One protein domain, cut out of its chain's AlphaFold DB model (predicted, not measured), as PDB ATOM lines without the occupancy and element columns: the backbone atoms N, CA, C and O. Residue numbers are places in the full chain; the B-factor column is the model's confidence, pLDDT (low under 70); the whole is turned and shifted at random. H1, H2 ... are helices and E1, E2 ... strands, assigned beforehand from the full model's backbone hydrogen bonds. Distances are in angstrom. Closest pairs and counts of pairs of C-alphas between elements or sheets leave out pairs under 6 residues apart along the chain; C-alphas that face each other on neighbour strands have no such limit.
ATOM      1  N   CYS A 937       3.200 -24.961  19.375       93.12
ATOM      2  CA  CYS A 937       4.498 -24.399  19.727       93.12
ATOM      3  C   CYS A 937       4.320 -22.929  20.109       93.12
ATOM      4  O   CYS A 937       3.727 -22.141  19.373       93.12
ATOM      5  N   VAL A 938       4.844 -22.540  21.270       95.69
ATOM      6  CA  VAL A 938       4.821 -21.145  21.727       95.69
ATOM      7  C   VAL A 938       6.207 -20.781  22.223       95.69
ATOM      8  O   VAL A 938       6.726 -21.424  23.131       95.69
ATOM      9  N   TYR A 939       6.811 -19.751  21.646       96.12
ATOM     10  CA  TYR A 939       8.134 -19.266  22.025       96.12
ATOM     11  C   TYR A 939       8.036 -17.860  22.616       96.12
ATOM     12  O   TYR A 939       7.252 -17.044  22.137       96.12
ATOM     13  N   SER A 940       8.865 -17.545  23.607       96.50
ATOM     14  CA  SER A 940       9.136 -16.168  24.025       96.50
ATOM     15  C   SER A 940      10.468 -15.685  23.457       96.50
ATOM     16  O   SER A 940      11.406 -16.467  23.279       96.50
ATOM     17  N   LEU A 941      10.571 -14.385  23.167       96.38
ATOM     18  CA  LEU A 941      11.860 -13.760  22.880       96.38
ATOM     19  C   LEU A 941      12.576 -13.461  24.203       96.38
ATOM     20  O   LEU A 941      12.217 -12.519  24.915       96.38
ATOM     21  N   VAL A 942      13.635 -14.208  24.500       94.50
ATOM     22  CA  VAL A 942      14.545 -13.956  25.625       94.50
ATOM     23  C   VAL A 942      15.870 -13.472  25.043       94.50
ATOM     24  O   VAL A 942      16.419 -14.107  24.147       94.50
ATOM     25  N   GLU A 943      16.357 -12.315  25.502       89.62
ATOM     26  CA  GLU A 943      17.450 -11.582  24.835       89.62
ATOM     27  C   GLU A 943      17.105 -11.362  23.343       89.62
ATOM     28  O   GLU A 943      16.064 -10.763  23.050       89.62
ATOM     29  N   ASP A 944      17.928 -11.899  22.436       93.38
ATOM     30  CA  ASP A 944      17.755 -11.940  20.979       93.38
ATOM     31  C   ASP A 944      17.574 -13.391  20.468       93.38
ATOM     32  O   ASP A 944      18.054 -13.758  19.394       93.38
ATOM     33  N   ARG A 945      16.934 -14.265  21.263       94.44
ATOM     34  CA  ARG A 945      16.700 -15.685  20.943       94.44
ATOM     35  C   ARG A 945      15.262 -16.104  21.251       94.44
ATOM     36  O   ARG A 945      14.671 -15.655  22.230       94.44
ATOM     37  N   LEU A 946      14.706 -16.995  20.431       95.88
ATOM     38  CA  LEU A 946      13.427 -17.651  20.714       95.88
ATOM     39  C   LEU A 946      13.652 -18.846  21.648       95.88
ATOM     40  O   LEU A 946      14.516 -19.683  21.387       95.88
ATOM     41  N   VAL A 947      12.866 -18.928  22.720       95.19
ATOM     42  CA  VAL A 947      12.930 -19.993  23.732       95.19
ATOM     43  C   VAL A 947      11.523 -20.569  23.939       95.19
ATOM     44  O   VAL A 947      10.584 -19.783  24.052       95.19
ATOM     45  N   PRO A 948      11.330 -21.903  23.995       95.12
ATOM     46  CA  PRO A 948      10.034 -22.512  24.305       95.12
ATOM     47  C   PRO A 948       9.408 -21.952  25.593       95.12
ATOM     48  O   PRO A 948       9.983 -22.068  26.675       95.12
ATOM     49  N   HIS A 949       8.217 -21.364  25.483       93.50
ATOM     50  CA  HIS A 949       7.483 -20.785  26.602       93.50
ATOM     51  C   HIS A 949       6.826 -21.900  27.421       93.50
ATOM     52  O   HIS A 949       5.746 -22.390  27.080       93.50
ATOM     53  N   GLU A 950       7.445 -22.275  28.541       89.12
ATOM     54  CA  GLU A 950       7.100 -23.492  29.281       89.12
ATOM     55  C   GLU A 950       5.607 -23.657  29.571       89.12
ATOM     56  O   GLU A 950       5.065 -24.734  29.365       89.12
ATOM     57  N   GLN A 951       4.911 -22.624  30.049       88.25
ATOM     58  CA  GLN A 951       3.505 -22.738  30.456       88.25
ATOM     59  C   GLN A 951       2.541 -22.878  29.269       88.25
ATOM     60  O   GLN A 951       1.473 -23.445  29.462       88.25
ATOM     61  N   ALA A 952       2.924 -22.422  28.071       92.38
ATOM     62  CA  ALA A 952       2.063 -22.345  26.888       92.38
ATOM     63  C   ALA A 952       2.343 -23.449  25.844       92.38
ATOM     64  O   ALA A 952       1.517 -23.697  24.968       92.38
ATOM     65  N   TRP A 953       3.485 -24.131  25.948       91.56
ATOM     66  CA  TRP A 953       3.866 -25.237  25.070       91.56
ATOM     67  C   TRP A 953       2.907 -26.438  25.153       91.56
ATOM     68  O   TRP A 953       2.542 -26.843  26.262       91.56
ATOM     69  N   ALA A 954       2.556 -27.018  23.996       91.50
ATOM     70  CA  ALA A 954       1.635 -28.154  23.847       91.50
ATOM     71  C   ALA A 954       0.309 -27.949  24.616       91.50
ATOM     72  O   ALA A 954      -0.148 -28.811  25.368       91.50
ATOM     73  N   SER A 955      -0.260 -26.743  24.515       91.25
ATOM     74  CA  SER A 955      -1.455 -26.324  25.258       91.25
ATOM     75  C   SER A 955      -2.276 -25.298  24.474       91.25
ATOM     76  O   SER A 955      -1.789 -24.731  23.497       91.25
ATOM     77  N   ILE A 956      -3.524 -25.052  24.883       90.69
ATOM     78  CA  ILE A 956      -4.369 -24.003  24.294       90.69
ATOM     79  C   ILE A 956      -3.884 -22.632  24.805       90.69
ATOM     80  O   ILE A 956      -3.891 -22.412  26.021       90.69
ATOM     81  N   PRO A 957      -3.480 -21.692  23.927       90.75
ATOM     82  CA  PRO A 957      -3.033 -20.369  24.350       90.75
ATOM     83  C   PRO A 957      -4.126 -19.576  25.074       90.75
ATOM     84  O   PRO A 957      -5.260 -19.475  24.611       90.75
ATOM     85  N   SER A 958      -3.760 -18.943  26.188       91.38
ATOM     86  CA  SER A 958      -4.626 -18.007  26.912       91.38
ATOM     87  C   SER A 958      -4.247 -16.562  26.594       91.38
ATOM     88  O   SER A 958      -3.065 -16.214  26.554       91.38
ATOM     89  N   THR A 959      -5.238 -15.676  26.477       93.25
ATOM     90  CA  THR A 959      -5.020 -14.224  26.328       93.25
ATOM     91  C   THR A 959      -4.271 -13.607  27.515       93.25
ATOM     92  O   THR A 959      -3.654 -12.553  27.369       93.25
ATOM     93  N   SER A 960      -4.236 -14.283  28.670       94.00
ATOM     94  CA  SER A 960      -3.425 -13.892  29.831       94.00
ATOM     95  C   SER A 960      -1.909 -13.962  29.602       94.00
ATOM     96  O   SER A 960      -1.164 -13.422  30.413       94.00
ATOM     97  N   LEU A 961      -1.442 -14.613  28.529       93.44
ATOM     98  CA  LEU A 961      -0.025 -14.639  28.135       93.44
ATOM     99  C   LEU A 961       0.443 -13.297  27.535       93.44
ATOM    100  O   LEU A 961       1.638 -13.016  27.500       93.44
ATOM    101  N   LEU A 962      -0.482 -12.459  27.056       95.38
ATOM    102  CA  LEU A 962      -0.202 -11.290  26.213       95.38
ATOM    103  C   LEU A 962       0.193 -10.039  27.038       95.38
ATOM    104  O   LEU A 962      -0.463  -8.997  26.986       95.38
ATOM    105  N   GLY A 963       1.256 -10.152  27.843       94.69
ATOM    106  CA  GLY A 963       1.777  -9.079  28.704       94.69
ATOM    107  C   GLY A 963       2.531  -7.990  27.917       94.69
ATOM    108  O   GLY A 963       3.344  -8.320  27.064       94.69
ATOM    109  N   PRO A 964       2.321  -6.682  28.170       96.75
ATOM    110  CA  PRO A 964       2.694  -5.599  27.240       96.75
ATOM    111  C   PRO A 964       4.205  -5.373  27.013       96.75
ATOM    112  O   PRO A 964       4.565  -4.627  26.096       96.75
ATOM    113  N   SER A 965       5.063  -6.014  27.811       95.44
ATOM    114  CA  SER A 965       6.527  -6.094  27.675       95.44
ATOM    115  C   SER A 965       7.018  -7.271  26.825       95.44
ATOM    116  O   SER A 965       8.182  -7.283  26.422       95.44
ATOM    117  N   GLU A 966       6.159  -8.259  26.574       95.12
ATOM    118  CA  GLU A 966       6.546  -9.539  25.993       95.12
ATOM    119  C   GLU A 966       6.601  -9.509  24.468       95.12
ATOM    120  O   GLU A 966       6.023  -8.659  23.785       95.12
ATOM    121  N   VAL A 967       7.290 -10.504  23.923       97.38
ATOM    122  CA  VAL A 967       7.212 -10.875  22.515       97.38
ATOM    123  C   VAL A 967       7.026 -12.379  22.480       97.38
ATOM    124  O   VAL A 967       7.877 -13.114  22.989       97.38
ATOM    125  N   LEU A 968       5.916 -12.816  21.894       97.25
ATOM    126  CA  LEU A 968       5.531 -14.219  21.817       97.25
ATOM    127  C   LEU A 968       5.339 -14.618  20.360       97.25
ATOM    128  O   LEU A 968       4.717 -13.889  19.591       97.25
ATOM    129  N   LEU A 969       5.860 -15.781  19.997       96.94
ATOM    130  CA  LEU A 969       5.662 -16.390  18.694       96.94
ATOM    131  C   LEU A 969       4.845 -17.665  18.869       96.94
ATOM    132  O   LEU A 969       5.298 -18.603  19.524       96.94
ATOM    133  N   PHE A 970       3.654 -17.680  18.285       96.19
ATOM    134  CA  PHE A 970       2.791 -18.848  18.209       96.19
ATOM    135  C   PHE A 970       3.033 -19.515  16.858       96.19
ATOM    136  O   PHE A 970       2.913 -18.863  15.824       96.19
ATOM    137  N   ASP A 971       3.426 -20.782  16.876       94.25
ATOM    138  CA  ASP A 971       3.798 -21.568  15.705       94.25
ATOM    139  C   ASP A 971       2.961 -22.850  15.709       94.25
ATOM    140  O   ASP A 971       3.126 -23.738  16.551       94.25
ATOM    141  N   PHE A 972       1.989 -22.899  14.805       92.88
ATOM    142  CA  PHE A 972       1.011 -23.977  14.705       92.88
ATOM    143  C   PHE A 972       1.238 -24.839  13.451       92.88
ATOM    144  O   PHE A 972       0.416 -25.694  13.132       92.88
ATOM    145  N   GLY A 973       2.368 -24.648  12.763       90.00
ATOM    146  CA  GLY A 973       2.739 -25.368  11.550       90.00
ATOM    147  C   GLY A 973       2.289 -24.640  10.292       90.00
ATOM    148  O   GLY A 973       3.096 -23.981   9.643       90.00
ATOM    149  N   SER A 974       1.011 -24.766   9.942       88.81
ATOM    150  CA  SER A 974       0.421 -24.121   8.764       88.81
ATOM    151  C   SER A 974       0.202 -22.618   8.959       88.81
ATOM    152  O   SER A 974       0.285 -21.863   7.991       88.81
ATOM    153  N   GLU A 975      -0.010 -22.168  10.200       91.62
ATOM    154  CA  GLU A 975      -0.086 -20.752  10.563       91.62
ATOM    155  C   GLU A 975       0.909 -20.350  11.672       91.62
ATOM    156  O   GLU A 975       1.222 -21.126  12.580       91.62
ATOM    157  N   VAL A 976       1.412 -19.111  11.601       93.50
ATOM    158  CA  VAL A 976       2.377 -18.539  12.557       93.50
ATOM    159  C   VAL A 976       1.986 -17.099  12.903       93.50
ATOM    160  O   VAL A 976       1.850 -16.256  12.017       93.50
ATOM    161  N   TYR A 977       1.861 -16.789  14.197       94.50
ATOM    162  CA  TYR A 977       1.477 -15.465  14.697       94.50
ATOM    163  C   TYR A 977       2.556 -14.865  15.604       94.50
ATOM    164  O   TYR A 977       2.847 -15.388  16.681       94.50
ATOM    165  N   LEU A 978       3.107 -13.716  15.206       95.44
ATOM    166  CA  LEU A 978       4.026 -12.934  16.033       95.44
ATOM    167  C   LEU A 978       3.272 -11.864  16.829       95.44
ATOM    168  O   LEU A 978       2.839 -10.849  16.281       95.44
ATOM    169  N   TRP A 979       3.189 -12.050  18.142       96.44
ATOM    170  CA  TRP A 979       2.667 -11.053  19.065       96.44
ATOM    171  C   TRP A 979       3.784 -10.151  19.602       96.44
ATOM    172  O   TRP A 979       4.802 -10.626  20.111       96.44
ATOM    173  N   GLN A 980       3.583  -8.834  19.520       95.69
ATOM    174  CA  GLN A 980       4.535  -7.828  19.994       95.69
ATOM    175  C   GLN A 980       3.860  -6.893  20.998       95.69
ATOM    176  O   GLN A 980       2.987  -6.106  20.631       95.69
ATOM    177  N   GLY A 981       4.304  -6.924  22.254       96.38
ATOM    178  CA  GLY A 981       3.820  -6.015  23.286       96.38
ATOM    179  C   GLY A 981       4.061  -4.548  22.930       96.38
ATOM    180  O   GLY A 981       5.039  -4.194  22.263       96.38
ATOM    181  N   ARG A 982       3.157  -3.656  23.356       96.69
ATOM    182  CA  ARG A 982       3.226  -2.225  22.999       96.69
ATOM    183  C   ARG A 982       4.479  -1.537  23.566       96.69
ATOM    184  O   ARG A 982       4.993  -0.613  22.939       96.69
ATOM    185  N   ASP A 983       4.963  -1.989  24.724       96.56
ATOM    186  CA  ASP A 983       6.068  -1.367  25.462       96.56
ATOM    187  C   ASP A 983       7.436  -1.998  25.083       96.56
ATOM    188  O   ASP A 983       8.485  -1.581  25.573       96.56
ATOM    189  N   VAL A 984       7.449  -2.960  24.146       96.00
ATOM    190  CA  VAL A 984       8.655  -3.545  23.524       96.00
ATOM    191  C   VAL A 984       9.414  -2.495  22.696       96.00
ATOM    192  O   VAL A 984       8.818  -1.694  21.975       96.00
ATOM    193  N   SER A 985      10.751  -2.522  22.732       95.50
ATOM    194  CA  SER A 985      11.586  -1.633  21.910       95.50
ATOM    195  C   SER A 985      11.621  -2.048  20.431       95.50
ATOM    196  O   SER A 985      11.578  -3.230  20.093       95.50
ATOM    197  N   VAL A 986      11.751  -1.071  19.525       93.94
ATOM    198  CA  VAL A 986      11.785  -1.313  18.064       93.94
ATOM    199  C   VAL A 986      12.893  -2.302  17.671       93.94
ATOM    200  O   VAL A 986      12.664  -3.169  16.835       93.94
ATOM    201  N   SER A 987      14.056  -2.253  18.329       93.50
ATOM    202  CA  SER A 987      15.146  -3.209  18.097       93.50
ATOM    203  C   SER A 987      14.718  -4.658  18.355       93.50
ATOM    204  O   SER A 987      14.936  -5.512  17.498       93.50
ATOM    205  N   ARG A 988      14.035  -4.935  19.479       94.50
ATOM    206  CA  ARG A 988      13.541  -6.289  19.789       94.50
ATOM    207  C   ARG A 988      12.413  -6.720  18.849       94.50
ATOM    208  O   ARG A 988      12.366  -7.887  18.485       94.50
ATOM    209  N   ARG A 989      11.558  -5.795  18.387       94.31
ATOM    210  CA  ARG A 989      10.541  -6.079  17.348       94.31
ATOM    211  C   ARG A 989      11.169  -6.526  16.026       94.31
ATOM    212  O   ARG A 989      10.680  -7.468  15.409       94.31
ATOM    213  N   ASN A 990      12.266  -5.889  15.614       93.75
ATOM    214  CA  ASN A 990      12.977  -6.242  14.384       93.75
ATOM    215  C   ASN A 990      13.644  -7.624  14.490       93.75
ATOM    216  O   ASN A 990      13.492  -8.442  13.586       93.75
ATOM    217  N   VAL A 991      14.311  -7.914  15.615       95.44
ATOM    218  CA  VAL A 991      14.871  -9.252  15.895       95.44
ATOM    219  C   VAL A 991      13.764 -10.309  15.925       95.44
ATOM    220  O   VAL A 991      13.902 -11.366  15.313       95.44
ATOM    221  N   ALA A 992      12.626 -10.012  16.556       95.50
ATOM    222  CA  ALA A 992      11.478 -10.911  16.597       95.50
ATOM    223  C   ALA A 992      10.926 -11.246  15.204       95.50
ATOM    224  O   ALA A 992      10.660 -12.413  14.926       95.50
ATOM    225  N   LEU A 993      10.791 -10.250  14.321       94.12
ATOM    226  CA  LEU A 993      10.383 -10.446  12.926       94.12
ATOM    227  C   LEU A 993      11.391 -11.307  12.153       94.12
ATOM    228  O   LEU A 993      10.991 -12.228  11.443       94.12
ATOM    229  N   GLN A 994      12.692 -11.061  12.328       94.31
ATOM    230  CA  GLN A 994      13.744 -11.844  11.677       94.31
ATOM    231  C   GLN A 994      13.734 -13.316  12.126       94.31
ATOM    232  O   GLN A 994      13.811 -14.214  11.288       94.31
ATOM    233  N   LEU A 995      13.599 -13.574  13.430       95.50
ATOM    234  CA  LEU A 995      13.522 -14.933  13.976       95.50
ATOM    235  C   LEU A 995      12.195 -15.622  13.616       95.50
ATOM    236  O   LEU A 995      12.191 -16.807  13.303       95.50
ATOM    237  N   THR A 996      11.087 -14.877  13.564       94.81
ATOM    238  CA  THR A 996       9.787 -15.368  13.068       94.81
ATOM    239  C   THR A 996       9.877 -15.822  11.617       94.81
ATOM    240  O   THR A 996       9.388 -16.895  11.284       94.81
ATOM    241  N   HIS A 997      10.555 -15.061  10.754       92.06
ATOM    242  CA  HIS A 997      10.778 -15.465   9.367       92.06
ATOM    243  C   HIS A 997      11.656 -16.728   9.264       92.06
ATOM    244  O   HIS A 997      11.395 -17.590   8.431       92.06
ATOM    245  N   GLN A 998      12.665 -16.887  10.130       92.31
ATOM    246  CA  GLN A 998      13.463 -18.123  10.199       92.31
ATOM    247  C   GLN A 998      12.647 -19.336  10.677       92.31
ATOM    248  O   GLN A 998      12.903 -20.449  10.225       92.31
ATOM    249  N   VAL A 999      11.667 -19.127  11.559       91.81
ATOM    250  CA  VAL A 999      10.695 -20.152  11.974       91.81
ATOM    251  C   VAL A 999       9.746 -20.490  10.817       91.81
ATOM    252  O   VAL A 999       9.614 -21.658  10.474       91.81
ATOM    253  N   TRP A1000       9.161 -19.493  10.150       90.38
ATOM    254  CA  TRP A1000       8.242 -19.699   9.022       90.38
ATOM    255  C   TRP A1000       8.879 -20.435   7.831       90.38
ATOM    256  O   TRP A1000       8.253 -21.305   7.237       90.38
ATOM    257  N   VAL A1001      10.135 -20.120   7.493       89.81
ATOM    258  CA  VAL A1001      10.867 -20.774   6.388       89.81
ATOM    259  C   VAL A1001      11.482 -22.123   6.797       89.81
ATOM    260  O   VAL A1001      11.809 -22.941   5.940       89.81
ATOM    261  N   GLY A1002      11.673 -22.369   8.095       87.62
ATOM    262  CA  GLY A1002      12.245 -23.615   8.603       87.62
ATOM    263  C   GLY A1002      11.229 -24.757   8.674       87.62
ATOM    264  O   GLY A1002      10.051 -24.533   8.944       87.62
ATOM    265  N   GLU A1003      11.706 -25.996   8.533       85.00
ATOM    266  CA  GLU A1003      10.899 -27.213   8.716       85.00
ATOM    267  C   GLU A1003      10.170 -27.217  10.073       85.00
ATOM    268  O   GLU A1003      10.751 -26.870  11.111       85.00
ATOM    269  N   TYR A1004       8.901 -27.629  10.059       85.50
ATOM    270  CA  TYR A1004       8.063 -27.790  11.245       85.50
ATOM    271  C   TYR A1004       7.971 -29.277  11.622       85.50
ATOM    272  O   TYR A1004       7.545 -30.107  10.819       85.50
ATOM    273  N   ASP A1005       8.397 -29.617  12.840       83.12
ATOM    274  CA  ASP A1005       8.520 -31.001  13.311       83.12
ATOM    275  C   ASP A1005       7.276 -31.457  14.093       83.12
ATOM    276  O   ASP A1005       7.116 -31.175  15.279       83.12
ATOM    277  N   TYR A1006       6.420 -32.223  13.419       83.94
ATOM    278  CA  TYR A1006       5.245 -32.883  13.994       83.94
ATOM    279  C   TYR A1006       5.467 -34.385  14.256       83.94
ATOM    280  O   TYR A1006       4.508 -35.114  14.500       83.94
ATOM    281  N   SER A1007       6.715 -34.879  14.234       81.06
ATOM    282  CA  SER A1007       7.017 -36.318  14.356       81.06
ATOM    283  C   SER A1007       6.509 -36.948  15.659       81.06
ATOM    284  O   SER A1007       6.067 -38.098  15.653       81.06
ATOM    285  N   ASN A1008       6.511 -36.169  16.745       79.81
ATOM    286  CA  ASN A1008       6.023 -36.544  18.076       79.81
ATOM    287  C   ASN A1008       4.522 -36.250  18.295       79.81
ATOM    288  O   ASN A1008       4.008 -36.499  19.383       79.81
ATOM    289  N   CYS A1009       3.822 -35.700  17.296       82.69
ATOM    290  CA  CYS A1009       2.405 -35.338  17.382       82.69
ATOM    291  C   CYS A1009       1.521 -36.457  16.813       82.69
ATOM    292  O   CYS A1009       1.869 -37.110  15.822       82.69
ATOM    293  N   ARG A1010       0.349 -36.679  17.424       81.88
ATOM    294  CA  ARG A1010      -0.636 -37.677  16.955       81.88
ATOM    295  C   ARG A1010      -1.370 -37.218  15.689       81.88
ATOM    296  O   ARG A1010      -1.646 -38.029  14.802       81.88
ATOM    297  N   VAL A1011      -1.653 -35.919  15.607       83.19
ATOM    298  CA  VAL A1011      -2.228 -35.226  14.444       83.19
ATOM    299  C   VAL A1011      -1.109 -34.492  13.706       83.19
ATOM    300  O   VAL A1011      -0.221 -33.922  14.336       83.19
ATOM    301  N   ASN A1012      -1.154 -34.491  12.373       84.31
ATOM    302  CA  ASN A1012      -0.327 -33.612  11.555       84.31
ATOM    303  C   ASN A1012      -1.079 -32.284  11.325       84.31
ATOM    304  O   ASN A1012      -2.108 -32.307  10.649       84.31
ATOM    305  N   PRO A1013      -0.604 -31.132  11.835       80.50
ATOM    306  CA  PRO A1013      -1.277 -29.855  11.605       80.50
ATOM    307  C   PRO A1013      -1.102 -29.326  10.170       80.50
ATOM    308  O   PRO A1013      -1.870 -28.468   9.754       80.50
ATOM    309  N   LEU A1014      -0.134 -29.840   9.396       76.12
ATOM    310  CA  LEU A1014       0.101 -29.422   8.005       76.12
ATOM    311  C   LEU A1014      -0.822 -30.125   6.994       76.12
ATOM    312  O   LEU A1014      -1.036 -29.614   5.899       76.12
ATOM    313  N   ASP A1015      -1.333 -31.310   7.338       74.00
ATOM    314  CA  ASP A1015      -2.254 -32.106   6.517       74.00
ATOM    315  C   ASP A1015      -3.198 -32.890   7.453       74.00
ATOM    316  O   ASP A1015      -2.872 -34.018   7.848       74.00
ATOM    317  N   PRO A1016      -4.375 -32.333   7.814       59.91
ATOM    318  CA  PRO A1016      -5.336 -33.014   8.683       59.91
ATOM    319  C   PRO A1016      -5.940 -34.261   8.023       59.91
ATOM    320  O   PRO A1016      -6.591 -35.062   8.691       59.91
ATOM    321  N   THR A1017      -5.709 -34.485   6.724       60.34
ATOM    322  CA  THR A1017      -6.170 -35.692   6.034       60.34
ATOM    323  C   THR A1017      -5.341 -36.932   6.401       60.34
ATOM    324  O   THR A1017      -5.746 -38.043   6.030       60.34
ATOM    325  N   ARG A1018      -4.230 -36.770   7.146       57.56
ATOM    326  CA  ARG A1018      -3.301 -37.830   7.574       57.56
ATOM    327  C   ARG A1018      -3.005 -37.797   9.079       57.56
ATOM    328  O   ARG A1018      -2.211 -36.989   9.560       57.56
ATOM    329  N   CYS A1019      -3.532 -38.771   9.818       52.47
ATOM    330  CA  CYS A1019      -3.004 -39.108  11.143       52.47
ATOM    331  C   CYS A1019      -1.588 -39.699  11.025       52.47
ATOM    332  O   CYS A1019      -1.288 -40.407  10.063       52.47
ATOM    333  N   ASN A1020      -0.723 -39.447  12.011       55.44
ATOM    334  CA  ASN A1020       0.655 -39.939  12.008       55.44
ATOM    335  C   ASN A1020       0.706 -41.436  12.411       55.44
ATOM    336  O   ASN A1020       0.430 -41.758  13.572       55.44
ATOM    337  N   PRO A1021       1.047 -42.377  11.502       50.88
ATOM    338  CA  PRO A1021       0.891 -43.812  11.762       50.88
ATOM    339  C   PRO A1021       1.885 -44.364  12.798       50.88
ATOM    340  O   PRO A1021       1.611 -45.390  13.423       50.88
ATOM    341  N   SER A1022       3.020 -43.693  13.029       50.53
ATOM    342  CA  SER A1022       4.018 -44.131  14.019       50.53
ATOM    343  C   SER A1022       3.481 -44.079  15.457       50.53
ATOM    344  O   SER A1022       3.790 -44.953  16.270       50.53
ATOM    345  N   MET A1023       2.623 -43.101  15.764       54.03
ATOM    346  CA  MET A1023       2.095 -42.880  17.113       54.03
ATOM    347  C   MET A1023       1.020 -43.900  17.513       54.03
ATOM    348  O   MET A1023       0.937 -44.258  18.688       54.03
ATOM    349  N   GLN A1024       0.241 -44.434  16.563       48.28
ATOM    350  CA  GLN A1024      -0.714 -45.515  16.852       48.28
ATOM    351  C   GLN A1024       0.007 -46.778  17.348       48.28
ATOM    352  O   GLN A1024      -0.405 -47.371  18.344       48.28
ATOM    353  N   LEU A1025       1.127 -47.141  16.712       49.31
ATOM    354  CA  LEU A1025       1.959 -48.271  17.135       49.31
ATOM    355  C   LEU A1025       2.568 -48.050  18.525       49.31
ATOM    356  O   LEU A1025       2.584 -48.977  19.332       49.31
ATOM    357  N   TYR A1026       3.022 -46.832  18.837       49.12
ATOM    358  CA  TYR A1026       3.643 -46.522  20.130       49.12
ATOM    359  C   TYR A1026       2.641 -46.562  21.295       49.12
ATOM    360  O   TYR A1026       2.923 -47.155  22.338       49.12
ATOM    361  N   VAL A1027       1.442 -45.994  21.114       51.69
ATOM    362  CA  VAL A1027       0.376 -46.040  22.131       51.69
ATOM    363  C   VAL A1027      -0.163 -47.463  22.292       51.69
ATOM    364  O   VAL A1027      -0.351 -47.910  23.422       51.69
ATOM    365  N   HIS A1028      -0.340 -48.217  21.201       48.28
ATOM    366  CA  HIS A1028      -0.746 -49.621  21.286       48.28
ATOM    367  C   HIS A1028       0.321 -50.481  21.984       48.28
ATOM    368  O   HIS A1028      -0.021 -51.286  22.845       48.28
ATOM    369  N   ALA A1029       1.612 -50.272  21.705       49.72
ATOM    370  CA  ALA A1029       2.699 -50.951  22.412       49.72
ATOM    371  C   ALA A1029       2.708 -50.621  23.915       49.72
ATOM    372  O   ALA A1029       2.815 -51.529  24.736       49.72
ATOM    373  N   MET A1030       2.537 -49.348  24.293       51.03
ATOM    374  CA  MET A1030       2.442 -48.935  25.699       51.03
ATOM    375  C   MET A1030       1.208 -49.523  26.400       51.03
ATOM    376  O   MET A1030       1.317 -49.960  27.545       51.03
ATOM    377  N   LEU A1031       0.049 -49.579  25.737       52.25
ATOM    378  CA  LEU A1031      -1.166 -50.186  26.293       52.25
ATOM    379  C   LEU A1031      -1.042 -51.707  26.424       52.25
ATOM    380  O   LEU A1031      -1.379 -52.241  27.475       52.25
ATOM    381  N   VAL A1032      -0.498 -52.401  25.419       55.88
ATOM    382  CA  VAL A1032      -0.233 -53.849  25.484       55.88
ATOM    383  C   VAL A1032       0.768 -54.173  26.594       55.88
ATOM    384  O   VAL A1032       0.523 -55.100  27.359       55.88
ATOM    385  N   LEU A1033       1.842 -53.386  26.747       55.25
ATOM    386  CA  LEU A1033       2.802 -53.541  27.848       55.25
ATOM    387  C   LEU A1033       2.143 -53.348  29.223       55.25
ATOM    388  O   LEU A1033       2.407 -54.136  30.126       55.25
ATOM    389  N   ASN A1034       1.262 -52.353  29.380       46.09
ATOM    390  CA  ASN A1034       0.527 -52.148  30.632       46.09
ATOM    391  C   ASN A1034      -0.503 -53.261  30.894       46.09
ATOM    392  O   ASN A1034      -0.580 -53.748  32.019       46.09
ATOM    393  N   LEU A1035      -1.248 -53.729  29.882       50.66
ATOM    394  CA  LEU A1035      -2.156 -54.871  30.049       50.66
ATOM    395  C   LEU A1035      -1.394 -56.145  30.438       50.66
ATOM    396  O   LEU A1035      -1.851 -56.855  31.324       50.66
ATOM    397  N   TRP A1036      -0.217 -56.404  29.857       50.94
ATOM    398  CA  TRP A1036       0.646 -57.520  30.266       50.94
ATOM    399  C   TRP A1036       1.146 -57.394  31.713       50.94
ATOM    400  O   TRP A1036       1.317 -58.404  32.389       50.94
ATOM    401  N   TYR A1037       1.361 -56.167  32.197       54.94
ATOM    402  CA  TYR A1037       1.795 -55.902  33.573       54.94
ATOM    403  C   TYR A1037       0.674 -56.074  34.612       54.94
ATOM    404  O   TYR A1037       0.959 -56.410  35.760       54.94
ATOM    405  N   PHE A1038      -0.587 -55.845  34.226       50.41
ATOM    406  CA  PHE A1038      -1.756 -55.965  35.112       50.41
ATOM    407  C   PHE A1038      -2.518 -57.295  34.978       50.41
ATOM    408  O   PHE A1038      -3.172 -57.710  35.931       50.41
ATOM    409  N   TYR A1039      -2.421 -57.969  33.831       45.19
ATOM    410  CA  TYR A1039      -3.020 -59.277  33.553       45.19
ATOM    411  C   TYR A1039      -1.998 -60.203  32.870       45.19
ATOM    412  O   TYR A1039      -2.097 -60.459  31.664       45.19
ATOM    413  N   PRO A1040      -1.009 -60.735  33.615       47.75
ATOM    414  CA  PRO A1040      -0.211 -61.850  33.125       47.75
ATOM    415  C   PRO A1040      -1.134 -63.055  32.853       47.75
ATOM    416  O   PRO A1040      -2.030 -63.335  33.656       47.75
ATOM    417  N   PRO A1041      -0.954 -63.788  31.741       44.81
ATOM    418  CA  PRO A1041      -1.774 -64.958  31.458       44.81
ATOM    419  C   PRO A1041      -1.502 -66.048  32.500       44.81
ATOM    420  O   PRO A1041      -0.366 -66.497  32.649       44.81
ATOM    421  N   HIS A1042      -2.547 -66.501  33.197       49.75
ATOM    422  CA  HIS A1042      -2.456 -67.673  34.067       49.75
ATOM    423  C   HIS A1042      -2.052 -68.894  33.234       49.75
ATOM    424  O   HIS A1042      -2.846 -69.411  32.445       49.75
ATOM    425  N   ALA A1043      -0.812 -69.350  33.409       47.59
ATOM    426  CA  ALA A1043      -0.339 -70.590  32.820       47.59
ATOM    427  C   ALA A1043      -1.104 -71.765  33.444       47.59
ATOM    428  O   ALA A1043      -1.001 -72.013  34.646       47.59
ATOM    429  N   VAL A1044      -1.881 -72.468  32.623       45.66
ATOM    430  CA  VAL A1044      -2.509 -73.734  33.007       45.66
ATOM    431  C   VAL A1044      -1.436 -74.823  33.017       45.66
ATOM    432  O   VAL A1044      -0.734 -75.009  32.021       45.66
ATOM    433  N   LEU A1045      -1.354 -75.536  34.141       41.91
ATOM    434  CA  LEU A1045      -0.746 -76.858  34.301       41.91
ATOM    435  C   LEU A1045      -1.849 -77.833  34.732       41.91
ATOM    436  O   LEU A1045      -2.705 -77.395  35.536       41.91
TER     437      LEU A1045
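What this domain is: This is residues 937 to 1045 of the 1045 residues of the protein "Supervillin c" of Cyprinodon variegatus (UniProt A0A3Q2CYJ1). A head made of a small, strongly twisted four-stranded sheet with H1 along one face, two layers, is followed by a long loop to H2, and residues 1028 to 1045, of which 1028 to 1038 belong to H2, stick out as an arm. The 109 printed residues run E1 E2 E3 E4 H1 H2, with an antiparallel sheet ordered E2, E1, E3, E4. The class is mixed, helices and strands, with under half of the residues in named elements. The whole is extended, radius of gyration of the C-alphas 20.4 A, spans 78 by 27 by 22 A.

Where its parts are: E1 is residues 937 to 942, from C-alpha (4.498, -24.399, 19.727); E2 945 to 948; E3 967 to 971; E4 976 to 980. H1, 986 to 1001, is 22.7 A long; H2, 1021 to 1038, is 26.5 A, ending at (-1.756, -55.965, 35.112).

How they stand to each other: N 942 and O 945 of hairpin E1 and E2 are 2.9 A apart, N 939 and O 969 of E1 and E3 2.8 A, N 977 and O 970 of hairpin E3 and E4 2.8 A. H1 is on the sheet, height 8.4 A, along E3 at 10 degrees on the local plane; the closest C-alphas of H1 and E4 are Arg 989 and Gln 980, 6.8 A. H2 is apart from H1. Every O i to N i+4 pair is within hydrogen-bond range in H1, 13 of 14 in H2.

The domain as a whole: C-alphas 986 and 1045, the two farthest apart, are 78.3 A apart. The printed part has no cut; links E2 to E3 and H1 to H2 are long. Residues 1016 to 1045 have pLDDT under 70.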